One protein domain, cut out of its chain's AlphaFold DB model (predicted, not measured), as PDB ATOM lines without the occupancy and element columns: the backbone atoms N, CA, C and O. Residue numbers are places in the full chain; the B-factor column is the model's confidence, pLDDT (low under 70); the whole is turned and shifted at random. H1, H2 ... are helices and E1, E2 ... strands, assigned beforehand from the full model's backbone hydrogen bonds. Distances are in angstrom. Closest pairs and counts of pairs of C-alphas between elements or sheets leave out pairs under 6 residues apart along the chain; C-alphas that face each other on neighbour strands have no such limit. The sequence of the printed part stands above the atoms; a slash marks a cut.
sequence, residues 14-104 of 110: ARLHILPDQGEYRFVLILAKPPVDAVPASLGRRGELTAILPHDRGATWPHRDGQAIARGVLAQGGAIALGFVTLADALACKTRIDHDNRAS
ATOM      1  N   ALA A  14     -95.668 194.919 -52.904       96.19
ATOM      2  CA  ALA A  14     -94.525 194.017 -53.007       96.19
ATOM      3  C   ALA A  14     -93.633 194.430 -54.184       96.19
ATOM      4  O   ALA A  14     -94.071 194.437 -55.341       96.19
ATOM      5  N   ARG A  15     -92.374 194.778 -53.906       96.88
ATOM      6  CA  ARG A  15     -91.393 195.185 -54.923       96.88
ATOM      7  C   ARG A  15     -90.147 194.322 -54.837       96.88
ATOM      8  O   ARG A  15     -89.593 194.129 -53.759       96.88
ATOM      9  N   LEU A  16     -89.742 193.795 -55.987       97.00
ATOM     10  CA  LEU A  16     -88.542 192.982 -56.119       97.00
ATOM     11  C   LEU A  16     -87.335 193.896 -56.327       97.00
ATOM     12  O   LEU A  16     -87.359 194.760 -57.200       97.00
ATOM     13  N   HIS A  17     -86.289 193.661 -55.547       94.94
ATOM     14  CA  HIS A  17     -85.002 194.338 -55.625       94.94
ATOM     15  C   HIS A  17     -83.910 193.291 -55.830       94.94
ATOM     16  O   HIS A  17     -83.969 192.204 -55.254       94.94
ATOM     17  N   ILE A  18     -82.919 193.612 -56.657       93.38
ATOM     18  CA  ILE A  18     -81.752 192.757 -56.887       93.38
ATOM     19  C   ILE A  18     -80.573 193.420 -56.189       93.38
ATOM     20  O   ILE A  18     -80.206 194.546 -56.530       93.38
ATOM     21  N   LEU A  19     -80.008 192.743 -55.194       86.12
ATOM     22  CA  LEU A  19     -78.850 193.249 -54.471       86.12
ATOM     23  C   LEU A  19     -77.567 192.909 -55.247       86.12
ATOM     24  O   LEU A  19     -77.419 191.782 -55.726       86.12
ATOM     25  N   PRO A  20     -76.631 193.865 -55.385       75.75
ATOM     26  CA  PRO A  20     -75.408 193.666 -56.164       75.75
ATOM     27  C   PRO A  20     -74.419 192.692 -55.502       75.75
ATOM     28  O   PRO A  20     -73.560 192.136 -56.186       75.75
ATOM     29  N   ASP A  21     -74.549 192.478 -54.194       69.69
ATOM     30  CA  ASP A  21     -73.604 191.729 -53.366       69.69
ATOM     31  C   ASP A  21     -73.560 190.212 -53.682       69.69
ATOM     32  O   ASP A  21     -74.464 189.653 -54.316       69.69
ATOM     33  N   GLN A  22     -72.484 189.547 -53.242       63.84
ATOM     34  CA  GLN A  22     -72.253 188.098 -53.352       63.84
ATOM     35  C   GLN A  22     -72.966 187.274 -52.267       63.84
ATOM     36  O   GLN A  22     -72.736 186.070 -52.155       63.84
ATOM     37  N   GLY A  23     -73.835 187.901 -51.471       69.81
ATOM     38  CA  GLY A  23     -74.680 187.193 -50.517       69.81
ATOM     39  C   GLY A  23     -75.566 186.149 -51.202       69.81
ATOM     40  O   GLY A  23     -75.983 186.312 -52.347       69.81
ATOM     41  N   GLU A  24     -75.882 185.077 -50.479       79.00
ATOM     42  CA  GLU A  24     -76.699 183.967 -50.985       79.00
ATOM     43  C   GLU A  24     -78.106 184.420 -51.431       79.00
ATOM     44  O   GLU A  24     -78.660 183.899 -52.400       79.00
ATOM     45  N   TYR A  25     -78.649 185.459 -50.789       81.25
ATOM     46  CA  TYR A  25     -79.987 186.003 -51.037       81.25
ATOM     47  C   TYR A  25     -79.930 187.279 -51.886       81.25
ATOM     48  O   TYR A  25     -80.070 188.394 -51.384       81.25
ATOM     49  N   ARG A  26     -79.708 187.119 -53.195       86.19
ATOM     50  CA  ARG A  26     -79.549 188.249 -54.137       86.19
ATOM     51  C   ARG A  26     -80.872 188.869 -54.572       86.19
ATOM     52  O   ARG A  26     -80.896 190.016 -55.016       86.19
ATOM     53  N   PHE A  27     -81.969 188.126 -54.455       94.00
ATOM     54  CA  PHE A  27     -83.295 188.561 -54.875       94.00
ATOM     55  C   PHE A  27     -84.139 188.832 -53.641       94.00
ATOM     56  O   PHE A  27     -84.471 187.914 -52.897       94.00
ATOM     57  N   VAL A  28     -84.477 190.096 -53.404       94.88
ATOM     58  CA  VAL A  28     -85.177 190.511 -52.190       94.88
ATOM     59  C   VAL A  28     -86.524 191.102 -52.552       94.88
ATOM     60  O   VAL A  28     -86.611 192.128 -53.225       94.88
ATOM     61  N   LEU A  29     -87.590 190.467 -52.079       96.81
ATOM     62  CA  LEU A  29     -88.926 191.030 -52.159       96.81
ATOM     63  C   LEU A  29     -89.182 191.858 -50.904       96.81
ATOM     64  O   LEU A  29     -89.282 191.318 -49.806       96.81
ATOM     65  N   ILE A  30     -89.292 193.171 -51.069       96.81
ATOM     66  CA  ILE A  30     -89.656 194.071 -49.978       96.81
ATOM     67  C   ILE A  30     -91.164 194.255 -49.988       96.81
ATOM     68  O   ILE A  30     -91.752 194.511 -51.044       96.81
ATOM     69  N   LEU A  31     -91.777 194.122 -48.814       97.25
ATOM     70  CA  LEU A  31     -93.189 194.400 -48.612       97.25
ATOM     71  C   LEU A  31     -93.374 195.496 -47.569       97.25
ATOM     72  O   LEU A  31     -92.730 195.486 -46.520       97.25
ATOM     73  N   ALA A  32     -94.296 196.409 -47.855       95.50
ATOM     74  CA  ALA A  32     -94.716 197.467 -46.947       95.50
ATOM     75  C   ALA A  32     -96.175 197.847 -47.232       95.50
ATOM     76  O   ALA A  32     -96.653 197.691 -48.360       95.50
ATOM     77  N   LYS A  33     -96.900 198.317 -46.216       93.44
ATOM     78  CA  LYS A  33     -98.267 198.831 -46.383       93.44
ATOM     79  C   LYS A  33     -98.253 200.352 -46.532       93.44
ATOM     80  O   LYS A  33     -97.426 200.995 -45.887       93.44
ATOM     81  N   PRO A  34     -99.190 200.940 -47.299       89.50
ATOM     82  CA  PRO A  34     -99.352 202.387 -47.339       89.50
ATOM     83  C   PRO A  34     -99.463 202.995 -45.928       89.50
ATOM     84  O   PRO A  34    -100.095 202.387 -45.061       89.50
ATOM     85  N   PRO A  35     -98.874 204.182 -45.692       90.69
ATOM     86  CA  PRO A  35     -98.199 205.048 -46.669       90.69
ATOM     87  C   PRO A  35     -96.723 204.686 -46.930       90.69
ATOM     88  O   PRO A  35     -96.025 205.436 -47.602       90.69
ATOM     89  N   VAL A  36     -96.224 203.569 -46.392       91.31
ATOM     90  CA  VAL A  36     -94.816 203.173 -46.507       91.31
ATOM     91  C   VAL A  36     -94.544 202.530 -47.864       91.31
ATOM     92  O   VAL A  36     -95.211 201.576 -48.268       91.31
ATOM     93  N   ASP A  37     -93.519 203.024 -48.553       92.94
ATOM     94  CA  ASP A  37     -93.077 202.456 -49.820       92.94
ATOM     95  C   ASP A  37     -92.301 201.150 -49.620       92.94
ATOM     96  O   ASP A  37     -91.471 201.014 -48.721       92.94
ATOM     97  N   ALA A  38     -92.508 200.185 -50.516       94.62
ATOM     98  CA  ALA A  38     -91.778 198.919 -50.537       94.62
ATOM     99  C   ALA A  38     -90.370 199.079 -51.156       94.62
ATOM    100  O   ALA A  38     -90.081 198.587 -52.250       94.62
ATOM    101  N   VAL A  39     -89.489 199.822 -50.486       94.25
ATOM    102  CA  VAL A  39     -88.119 200.128 -50.938       94.25
ATOM    103  C   VAL A  39     -87.087 199.806 -49.849       94.25
ATOM    104  O   VAL A  39     -87.450 199.782 -48.674       94.25
ATOM    105  N   PRO A  40     -85.797 199.591 -50.186       91.94
ATOM    106  CA  PRO A  40     -84.765 199.230 -49.208       91.94
ATOM    107  C   PRO A  40     -84.630 200.218 -48.047       91.94
ATOM    108  O   PRO A  40     -84.439 199.800 -46.910       91.94
ATOM    109  N   ALA A  41     -84.803 201.519 -48.306       91.94
ATOM    110  CA  ALA A  41     -84.746 202.551 -47.270       91.94
ATOM    111  C   ALA A  41     -85.797 202.352 -46.159       91.94
ATOM    112  O   ALA A  41     -85.560 202.737 -45.013       91.94
ATOM    113  N   SER A  42     -86.929 201.712 -46.467       91.69
ATOM    114  CA  SER A  42     -88.006 201.466 -45.502       91.69
ATOM    115  C   SER A  42     -87.632 200.435 -44.437       91.69
ATOM    116  O   SER A  42     -88.175 200.482 -43.341       91.69
ATOM    117  N   LEU A  43     -86.663 199.554 -44.714       90.31
ATOM    118  CA  LEU A  43     -86.148 198.564 -43.757       90.31
ATOM    119  C   LEU A  43     -85.282 199.194 -42.647       90.31
ATOM    120  O   LEU A  43     -84.954 198.536 -41.666       90.31
ATOM    121  N   GLY A  44     -84.860 200.453 -42.815       89.31
ATOM    122  CA  GLY A  44     -83.956 201.157 -41.899       89.31
ATOM    123  C   GLY A  44     -84.611 202.290 -41.106       89.31
ATOM    124  O   GLY A  44     -83.906 203.092 -40.490       89.31
ATOM    125  N   ARG A  45     -85.943 202.420 -41.149       87.75
ATOM    126  CA  ARG A  45     -86.652 203.525 -40.490       87.75
ATOM    127  C   ARG A  45     -86.540 203.392 -38.971       87.75
ATOM    128  O   ARG A  45     -86.851 202.357 -38.385       87.75
ATOM    129  N   ARG A  46     -86.065 204.455 -38.316       82.12
ATOM    130  CA  ARG A  46     -85.890 204.476 -36.856       82.12
ATOM    131  C   ARG A  46     -87.235 204.310 -36.153       82.12
ATOM    132  O   ARG A  46     -88.179 205.024 -36.467       82.12
ATOM    133  N   GLY A  47     -87.270 203.418 -35.166       79.94
ATOM    134  CA  GLY A  47     -88.468 203.147 -34.368       79.94
ATOM    135  C   GLY A  47     -89.469 202.199 -35.030       79.94
ATOM    136  O   GLY A  47     -90.502 201.926 -34.429       79.94
ATOM    137  N   GLU A  48     -89.170 201.676 -36.223       85.06
ATOM    138  CA  GLU A  48     -90.044 200.734 -36.923       85.06
ATOM    139  C   GLU A  48     -89.500 199.313 -36.865       85.06
ATOM    140  O   GLU A  48     -88.292 199.071 -36.916       85.06
ATOM    141  N   LEU A  49     -90.418 198.352 -36.764       85.75
ATOM    142  CA  LEU A  49     -90.062 196.946 -36.841       85.75
ATOM    143  C   LEU A  49     -89.713 196.573 -38.276       85.75
ATOM    144  O   LEU A  49     -90.405 196.947 -39.223       85.75
ATOM    145  N   THR A  50     -88.665 195.771 -38.408       88.75
ATOM    146  CA  THR A  50     -88.266 195.165 -39.673       88.75
ATOM    147  C   THR A  50     -88.002 193.685 -39.461       88.75
ATOM    148  O   THR A  50     -87.448 193.288 -38.437       88.75
ATOM    149  N   ALA A  51     -88.388 192.866 -40.437       89.50
ATOM    150  CA  ALA A  51     -88.008 191.459 -40.484       89.50
ATOM    151  C   ALA A  51     -87.317 191.138 -41.809       89.50
ATOM    152  O   ALA A  51     -87.802 191.516 -42.877       89.50
ATOM    153  N   ILE A  52     -86.207 190.408 -41.724       90.12
ATOM    154  CA  ILE A  52     -85.518 189.814 -42.869       90.12
ATOM    155  C   ILE A  52     -85.729 188.308 -42.770       90.12
ATOM    156  O   ILE A  52     -85.338 187.687 -41.785       90.12
ATOM    157  N   LEU A  53     -86.388 187.742 -43.772       90.56
ATOM    158  CA  LEU A  53     -86.791 186.343 -43.814       90.56
ATOM    159  C   LEU A  53     -86.094 185.680 -45.012       90.56
ATOM    160  O   LEU A  53     -86.571 185.827 -46.143       90.56
ATOM    161  N   PRO A  54     -84.938 185.027 -44.806       87.69
ATOM    162  CA  PRO A  54     -84.267 184.273 -45.858       87.69
ATOM    163  C   PRO A  54     -85.055 183.007 -46.218       87.69
ATOM    164  O   PRO A  54     -85.752 182.440 -45.377       87.69
ATOM    165  N   HIS A  55     -84.942 182.577 -47.473       88.75
ATOM    166  CA  HIS A  55     -85.604 181.387 -48.009       88.75
ATOM    167  C   HIS A  55     -84.584 180.467 -48.660       88.75
ATOM    168  O   HIS A  55     -83.862 180.893 -49.564       88.75
ATOM    169  N   ASP A  56     -84.593 179.199 -48.259       86.81
ATOM    170  CA  ASP A  56     -83.782 178.160 -48.884       86.81
ATOM    171  C   ASP A  56     -84.069 178.047 -50.391       86.81
ATOM    172  O   ASP A  56     -85.142 178.405 -50.889       86.81
ATOM    173  N   ARG A  57     -83.107 177.514 -51.150       85.62
ATOM    174  CA  ARG A  57     -83.271 177.302 -52.594       85.62
ATOM    175  C   ARG A  57     -84.516 176.451 -52.886       85.62
ATOM    176  O   ARG A  57     -84.646 175.346 -52.366       85.62
ATOM    177  N   GLY A  58     -85.384 176.935 -53.778       90.06
ATOM    178  CA  GLY A  58     -86.634 176.265 -54.155       90.06
ATOM    179  C   GLY A  58     -87.828 176.600 -53.254       90.06
ATOM    180  O   GLY A  58     -88.957 176.219 -53.570       90.06
ATOM    181  N   ALA A  59     -87.625 177.336 -52.155       92.25
ATOM    182  CA  ALA A  59     -88.725 177.860 -51.358       92.25
ATOM    183  C   ALA A  59     -89.305 179.121 -52.020       92.25
ATOM    184  O   ALA A  59     -88.694 180.187 -52.048       92.25
ATOM    185  N   THR A  60     -90.530 179.006 -52.531       94.88
ATOM    186  CA  THR A  60     -91.258 180.090 -53.221       94.88
ATOM    187  C   THR A  60     -92.192 180.875 -52.300       94.88
ATOM    188  O   THR A  60     -92.861 181.820 -52.723       94.88
ATOM    189  N   TRP A  61     -92.293 180.468 -51.033       94.75
ATOM    190  CA  TRP A  61     -93.218 181.043 -50.067       94.75
ATOM    191  C   TRP A  61     -92.663 180.930 -48.645       94.75
ATOM    192  O   TRP A  61     -92.089 179.891 -48.314       94.75
ATOM    193  N   PRO A  62     -92.867 181.940 -47.781       92.31
ATOM    194  CA  PRO A  62     -92.437 181.857 -46.392       92.31
ATOM    195  C   PRO A  62     -93.155 180.734 -45.643       92.31
ATOM    196  O   PRO A  62     -94.362 180.514 -45.804       92.31
ATOM    197  N   HIS A  63     -92.423 180.067 -44.752       92.50
ATOM    198  CA  HIS A  63     -92.996 179.119 -43.799       92.50
ATOM    199  C   HIS A  63     -94.001 179.797 -42.861       92.50
ATOM    200  O   HIS A  63     -94.063 181.023 -42.756       92.50
ATOM    201  N   ARG A  64     -94.792 178.987 -42.152       90.62
ATOM    202  CA  ARG A  64     -95.870 179.463 -41.273       90.62
ATOM    203  C   ARG A  64     -95.396 180.510 -40.259       90.62
ATOM    204  O   ARG A  64     -96.061 181.532 -40.102       90.62
ATOM    205  N   ASP A  65     -94.246 180.289 -39.632       91.62
ATOM    206  CA  ASP A  65     -93.705 181.214 -38.629       91.62
ATOM    207  C   ASP A  65     -93.225 182.519 -39.274       91.62
ATOM    208  O   ASP A  65     -93.540 183.605 -38.789       91.62
ATOM    209  N   GLY A  66     -92.582 182.429 -40.443       93.06
ATOM    210  CA  GLY A  66     -92.218 183.597 -41.249       93.06
ATOM    211  C   GLY A  66     -93.440 184.427 -41.652       93.06
ATOM    212  O   GLY A  66     -93.414 185.651 -41.558       93.06
ATOM    213  N   GLN A  67     -94.551 183.779 -42.016       94.62
ATOM    214  CA  GLN A  67     -95.815 184.464 -42.300       94.62
ATOM    215  C   GLN A  67     -96.396 185.154 -41.059       94.62
ATOM    216  O   GLN A  67     -96.926 186.261 -41.169       94.62
ATOM    217  N   ALA A  68     -96.312 184.525 -39.884       92.56
ATOM    218  CA  ALA A  68     -96.791 185.114 -38.635       92.56
ATOM    219  C   ALA A  68     -95.978 186.362 -38.251       92.56
ATOM    220  O   ALA A  68     -96.565 187.404 -37.953       92.56
ATOM    221  N   ILE A  69     -94.646 186.287 -38.350       94.06
ATOM    222  CA  ILE A  69     -93.739 187.423 -38.131       94.06
ATOM    223  C   ILE A  69     -94.043 188.540 -39.130       94.06
ATOM    224  O   ILE A  69     -94.272 189.684 -38.736       94.06
ATOM    225  N   ALA A  70     -94.119 188.203 -40.418       94.81
ATOM    226  CA  ALA A  70     -94.417 189.149 -41.484       94.81
ATOM    227  C   ALA A  70     -95.739 189.888 -41.248       94.81
ATOM    228  O   ALA A  70     -95.806 191.111 -41.383       94.81
ATOM    229  N   ARG A  71     -96.783 189.161 -40.831       94.31
ATOM    230  CA  ARG A  71     -98.078 189.746 -40.475       94.31
ATOM    231  C   ARG A  71     -97.943 190.731 -39.313       94.31
ATOM    232  O   ARG A  71     -98.492 191.824 -39.395       94.31
ATOM    233  N   GLY A  72     -97.221 190.356 -38.256       92.94
ATOM    234  CA  GLY A  72     -97.015 191.199 -37.076       92.94
ATOM    235  C   GLY A  72     -96.268 192.498 -37.387       92.94
ATOM    236  O   GLY A  72     -96.679 193.558 -36.920       92.94
ATOM    237  N   VAL A  73     -95.222 192.431 -38.216       94.12
ATOM    238  CA  VAL A  73     -94.450 193.611 -38.641       94.12
ATOM    239  C   VAL A  73     -95.295 194.534 -39.518       94.12
ATOM    240  O   VAL A  73     -95.410 195.725 -39.234       94.12
ATOM    241  N   LEU A  74     -95.953 193.985 -40.545       93.56
ATOM    242  CA  LEU A  74     -96.786 194.774 -41.457       93.56
ATOM    243  C   LEU A  74     -98.012 195.384 -40.757       93.56
ATOM    244  O   LEU A  74     -98.469 196.454 -41.150       93.56
ATOM    245  N   ALA A  75     -98.564 194.726 -39.731       91.56
ATOM    246  CA  ALA A  75     -99.667 195.265 -38.931       91.56
ATOM    247  C   ALA A  75     -99.256 196.483 -38.087       91.56
ATOM    248  O   ALA A  75    -100.096 197.326 -37.793       91.56
ATOM    249  N   GLN A  76     -97.972 196.597 -37.740       90.69
ATOM    250  CA  GLN A  76     -97.412 197.729 -36.996       90.69
ATOM    251  C   GLN A  76     -96.886 198.844 -37.914       90.69
ATOM    252  O   GLN A  76     -96.250 199.779 -37.439       90.69
ATOM    253  N   GLY A  77     -97.135 198.754 -39.225       89.56
ATOM    254  CA  GLY A  77     -96.649 199.732 -40.203       89.56
ATOM    255  C   GLY A  77     -95.170 199.580 -40.566       89.56
ATOM    256  O   GLY A  77     -94.633 200.445 -41.249       89.56
ATOM    257  N   GLY A  78     -94.521 198.492 -40.136       92.62
ATOM    258  CA  GLY A  78     -93.149 198.173 -40.517       92.62
ATOM    259  C   GLY A  78     -93.025 197.640 -41.947       92.62
ATOM    260  O   GLY A  78     -94.018 197.417 -42.650       92.62
ATOM    261  N   ALA A  79     -91.786 197.384 -42.361       95.44
ATOM    262  CA  ALA A  79     -91.451 196.778 -43.647       95.44
ATOM    263  C   ALA A  79     -90.787 195.411 -43.445       95.44
ATOM    264  O   ALA A  79     -90.145 195.148 -42.429       95.44
ATOM    265  N   ILE A  80     -90.921 194.522 -44.423       96.38
ATOM    266  CA  ILE A  80     -90.254 193.218 -44.397       96.38
ATOM    267  C   ILE A  80     -89.478 192.981 -45.681       96.38
ATOM    268  O   ILE A  80     -89.841 193.489 -46.741       96.38
ATOM    269  N   ALA A  81     -88.444 192.157 -45.581       95.94
ATOM    270  CA  ALA A  81     -87.660 191.662 -46.695       95.94
ATOM    271  C   ALA A  81     -87.751 190.134 -46.734       95.94
ATOM    272  O   ALA A  81     -87.383 189.463 -45.773       95.94
ATOM    273  N   LEU A  82     -88.225 189.582 -47.846       96.12
ATOM    274  CA  LEU A  82     -88.142 188.155 -48.145       96.12
ATOM    275  C   LEU A  82     -86.933 187.947 -49.061       96.12
ATOM    276  O   LEU A  82     -86.932 188.431 -50.193       96.12
ATOM    277  N   GLY A  83     -85.893 187.284 -48.560       94.94
ATOM    278  CA  GLY A  83     -84.681 186.995 -49.326       94.94
ATOM    279  C   GLY A  83     -84.791 185.652 -50.038       94.94
ATOM    280  O   GLY A  83     -85.153 184.669 -49.402       94.94
ATOM    281  N   PHE A  84     -84.451 185.604 -51.324       94.94
ATOM    282  CA  PHE A  84     -84.485 184.403 -52.158       94.94
ATOM    283  C   PHE A  84     -83.142 184.175 -52.852       94.94
ATOM    284  O   PHE A  84     -82.473 185.120 -53.285       94.94
ATOM    285  N   VAL A  85     -82.793 182.897 -53.014       92.00
ATOM    286  CA  VAL A  85     -81.584 182.461 -53.728       92.00
ATOM    287  C   VAL A  85     -81.742 182.592 -55.244       92.00
ATOM    288  O   VAL A  85     -80.785 182.923 -55.943       92.00
ATOM    289  N   THR A  86     -82.945 182.347 -55.775       93.50
ATOM    290  CA  THR A  86     -83.212 182.386 -57.221       93.50
ATOM    291  C   THR A  86     -84.235 183.458 -57.592       93.50
ATOM    292  O   THR A  86     -85.161 183.761 -56.837       93.50
ATOM    293  N   LEU A  87     -84.086 184.014 -58.798       94.69
ATOM    294  CA  LEU A  87     -85.046 184.969 -59.351       94.69
ATOM    295  C   LEU A  87     -86.422 184.324 -59.558       94.69
ATOM    296  O   LEU A  87     -87.443 184.969 -59.335       94.69
ATOM    297  N   ALA A  88     -86.444 183.058 -59.981       95.81
ATOM    298  CA  ALA A  88     -87.673 182.319 -60.234       95.81
ATOM    299  C   ALA A  88     -88.522 182.193 -58.961       95.81
ATOM    300  O   ALA A  88     -89.716 182.493 -59.000       95.81
ATOM    301  N   ASP A  89     -87.902 181.844 -57.829       95.81
ATOM    302  CA  ASP A  89     -88.600 181.716 -56.545       95.81
ATOM    303  C   ASP A  89     -89.169 183.065 -56.079       95.81
ATOM    304  O   ASP A  89     -90.335 183.158 -55.682       95.81
ATOM    305  N   ALA A  90     -88.379 184.137 -56.216       96.31
ATOM    306  CA  ALA A  90     -88.808 185.488 -55.870       96.31
ATOM    307  C   ALA A  90     -89.993 185.964 -56.730       96.31
ATOM    308  O   ALA A  90     -90.951 186.551 -56.217       96.31
ATOM    309  N   LEU A  91     -89.955 185.697 -58.040       97.50
ATOM    310  CA  LEU A  91     -91.037 186.039 -58.965       97.50
ATOM    311  C   LEU A  91     -92.294 185.208 -58.713       97.50
ATOM    312  O   LEU A  91     -93.395 185.758 -58.780       97.50
ATOM    313  N   ALA A  92     -92.156 183.921 -58.390       97.00
ATOM    314  CA  ALA A  92     -93.282 183.072 -58.013       97.00
ATOM    315  C   ALA A  92     -93.986 183.624 -56.763       97.00
ATOM    316  O   ALA A  92     -95.207 183.805 -56.766       97.00
ATOM    317  N   CYS A  93     -93.209 183.992 -55.738       96.56
ATOM    318  CA  CYS A  93     -93.729 184.630 -54.532       96.56
ATOM    319  C   CYS A  93     -94.455 185.944 -54.856       96.56
ATOM    320  O   CYS A  93     -95.619 186.129 -54.489       96.56
ATOM    321  N   LYS A  94     -93.797 186.843 -55.601       96.62
ATOM    322  CA  LYS A  94     -94.364 188.142 -55.985       96.62
ATOM    323  C   LYS A  94     -95.667 187.984 -56.767       96.62
ATOM    324  O   LYS A  94     -96.645 188.654 -56.457       96.62
ATOM    325  N   THR A  95     -95.688 187.087 -57.749       96.12
ATOM    326  CA  THR A  95     -96.861 186.841 -58.598       96.12
ATOM    327  C   THR A  95     -98.051 186.392 -57.763       96.12
ATOM    328  O   THR A  95     -99.166 186.874 -57.971       96.12
ATOM    329  N   ARG A  96     -97.815 185.515 -56.781       95.06
ATOM    330  CA  ARG A  96     -98.850 185.078 -55.846       95.06
ATOM    331  C   ARG A  96     -99.359 186.231 -54.977       95.06
ATOM    332  O   ARG A  96    -100.566 186.423 -54.902       95.06
ATOM    333  N   ILE A  97     -98.470 187.043 -54.397       94.62
ATOM    334  CA  ILE A  97     -98.864 188.226 -53.608       94.62
ATOM    335  C   ILE A  97     -99.692 189.206 -54.451       94.62
ATOM    336  O   ILE A  97    -100.748 189.661 -54.013       94.62
ATOM    337  N   ASP A  98     -99.242 189.519 -55.668       93.38
ATOM    338  CA  ASP A  98     -99.935 190.434 -56.580       93.38
ATOM    339  C   ASP A  98    -101.305 189.886 -57.009       93.38
ATOM    340  O   ASP A  98    -102.269 190.639 -57.157       93.38
ATOM    341  N   HIS A  99    -101.409 188.578 -57.247       91.88
ATOM    342  CA  HIS A  99    -102.678 187.912 -57.532       91.88
ATOM    343  C   HIS A  99    -103.642 188.039 -56.347       91.88
ATOM    344  O   HIS A  99    -104.763 188.531 -56.504       91.88
ATOM    345  N   ASP A 100    -103.180 187.680 -55.152       91.00
ATOM    346  CA  ASP A 100    -103.988 187.701 -53.941       91.00
ATOM    347  C   ASP A 100    -104.430 189.130 -53.596       91.00
ATOM    348  O   ASP A 100    -105.589 189.352 -53.254       91.00
ATOM    349  N   ASN A 101    -103.562 190.131 -53.761       88.94
ATOM    350  CA  ASN A 101    -103.896 191.541 -53.545       88.94
ATOM    351  C   ASN A 101    -104.787 192.146 -54.645       88.94
ATOM    352  O   ASN A 101    -105.463 193.137 -54.379       88.94
ATOM    353  N   ARG A 102    -104.835 191.577 -55.857       86.12
ATOM    354  CA  ARG A 102    -105.800 191.994 -56.892       86.12
ATOM    355  C   ARG A 102    -107.183 191.437 -56.632       86.12
ATOM    356  O   ARG A 102    -108.142 192.198 -56.644       86.12
ATOM    357  N   ALA A 103    -107.276 190.146 -56.314       80.69
ATOM    358  CA  ALA A 103    -108.519 189.578 -55.808       80.69
ATOM    359  C   ALA A 103    -108.978 190.392 -54.582       80.69
ATOM    360  O   ALA A 103    -110.161 190.704 -54.437       80.69
ATOM    361  N   SER A 104    -108.001 190.744 -53.732       68.81
ATOM    362  CA  SER A 104    -107.928 191.809 -52.714       68.81
ATOM    363  C   SER A 104    -108.935 192.949 -52.771       68.81
ATOM    364  O   SER A 104    -109.622 193.262 -51.795       68.81
TER     365      SER A 104
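Overview. This is residues 14 to 104 of the 110 residues of an uncharacterized protein of Belnapia rosea (UniProt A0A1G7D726). A strongly twisted sheet of four strands has two helices, H2 and H3, over one face, each along the strands, with H2 over the E3 side and the longer H3 over the E2 side. The short H1 sits over the other face. The 91 printed residues run E1, E2, H1, E3, H2, E4, H3; the mixed sheet has the order E1, E2, E4, E3, and the class is mixed, helices and strands. The whole is compact, radius of gyration of the C-alphas 12.3 A, spanning 33 by 31 by 22 A.

Arrangement. E1, residues 14 to 18, and E2, residues 27 to 32, form an antiparallel hairpin; N 17 and O 28 are 2.8 A apart, within hydrogen-bond range. E2 is antiparallel to E4, residues 79 to 84, with N 82 and O 29 at 2.8 A. E4 is parallel to the edge strand E3, residues 50 to 55, with N 53 and O 81 at 2.8 A. H2, residues 64 to 75, is over E4 and E3 at a height over the sheet of 9.0 A; its closest C-alphas to E3 are Val 73 and Thr 50, 6.5 A. E3, H2 and E4 make a strand-helix-strand unit, two parallel neighbour strands joined through a helix, with a right-handed crossover. On the same face, H3, residues 87 to 103, is over E2 and only just over E4, with 3 C-alphas; its closest C-alphas to E2 are Leu 87 and Phe 27, 6.0 A. H2 and H3 are apart. H1, residues 40 to 44, is on the opposite face, height 8.0 A; its closest C-alphas to E4 are Leu 43 and Ala 79, 5.6 A. Every O i to N i+4 pair is within range in H2 and H3; H1 has 0 of 1, but 2 of 2 O i to N i+3 pairs.

Along the chain. E1, 13.4 A long, begins at C-alpha 14 (-94.525, 194.017, -53.007). E2, E3 and E4 measure 16.5 A, 16.3 A and 16.6 A, H1 7.6 A and H2 16.4 A. H3, 24.2 A, ends at C-alpha 103 (-108.519, 189.578, -55.808).

Size, cuts and confidence. The C-alphas farthest apart, Gln 22 and Ala 103, are 36.4 A apart. The printed part has no cut and no long link. Its pLDDT is under 70 at residues 21 to 23 and 104.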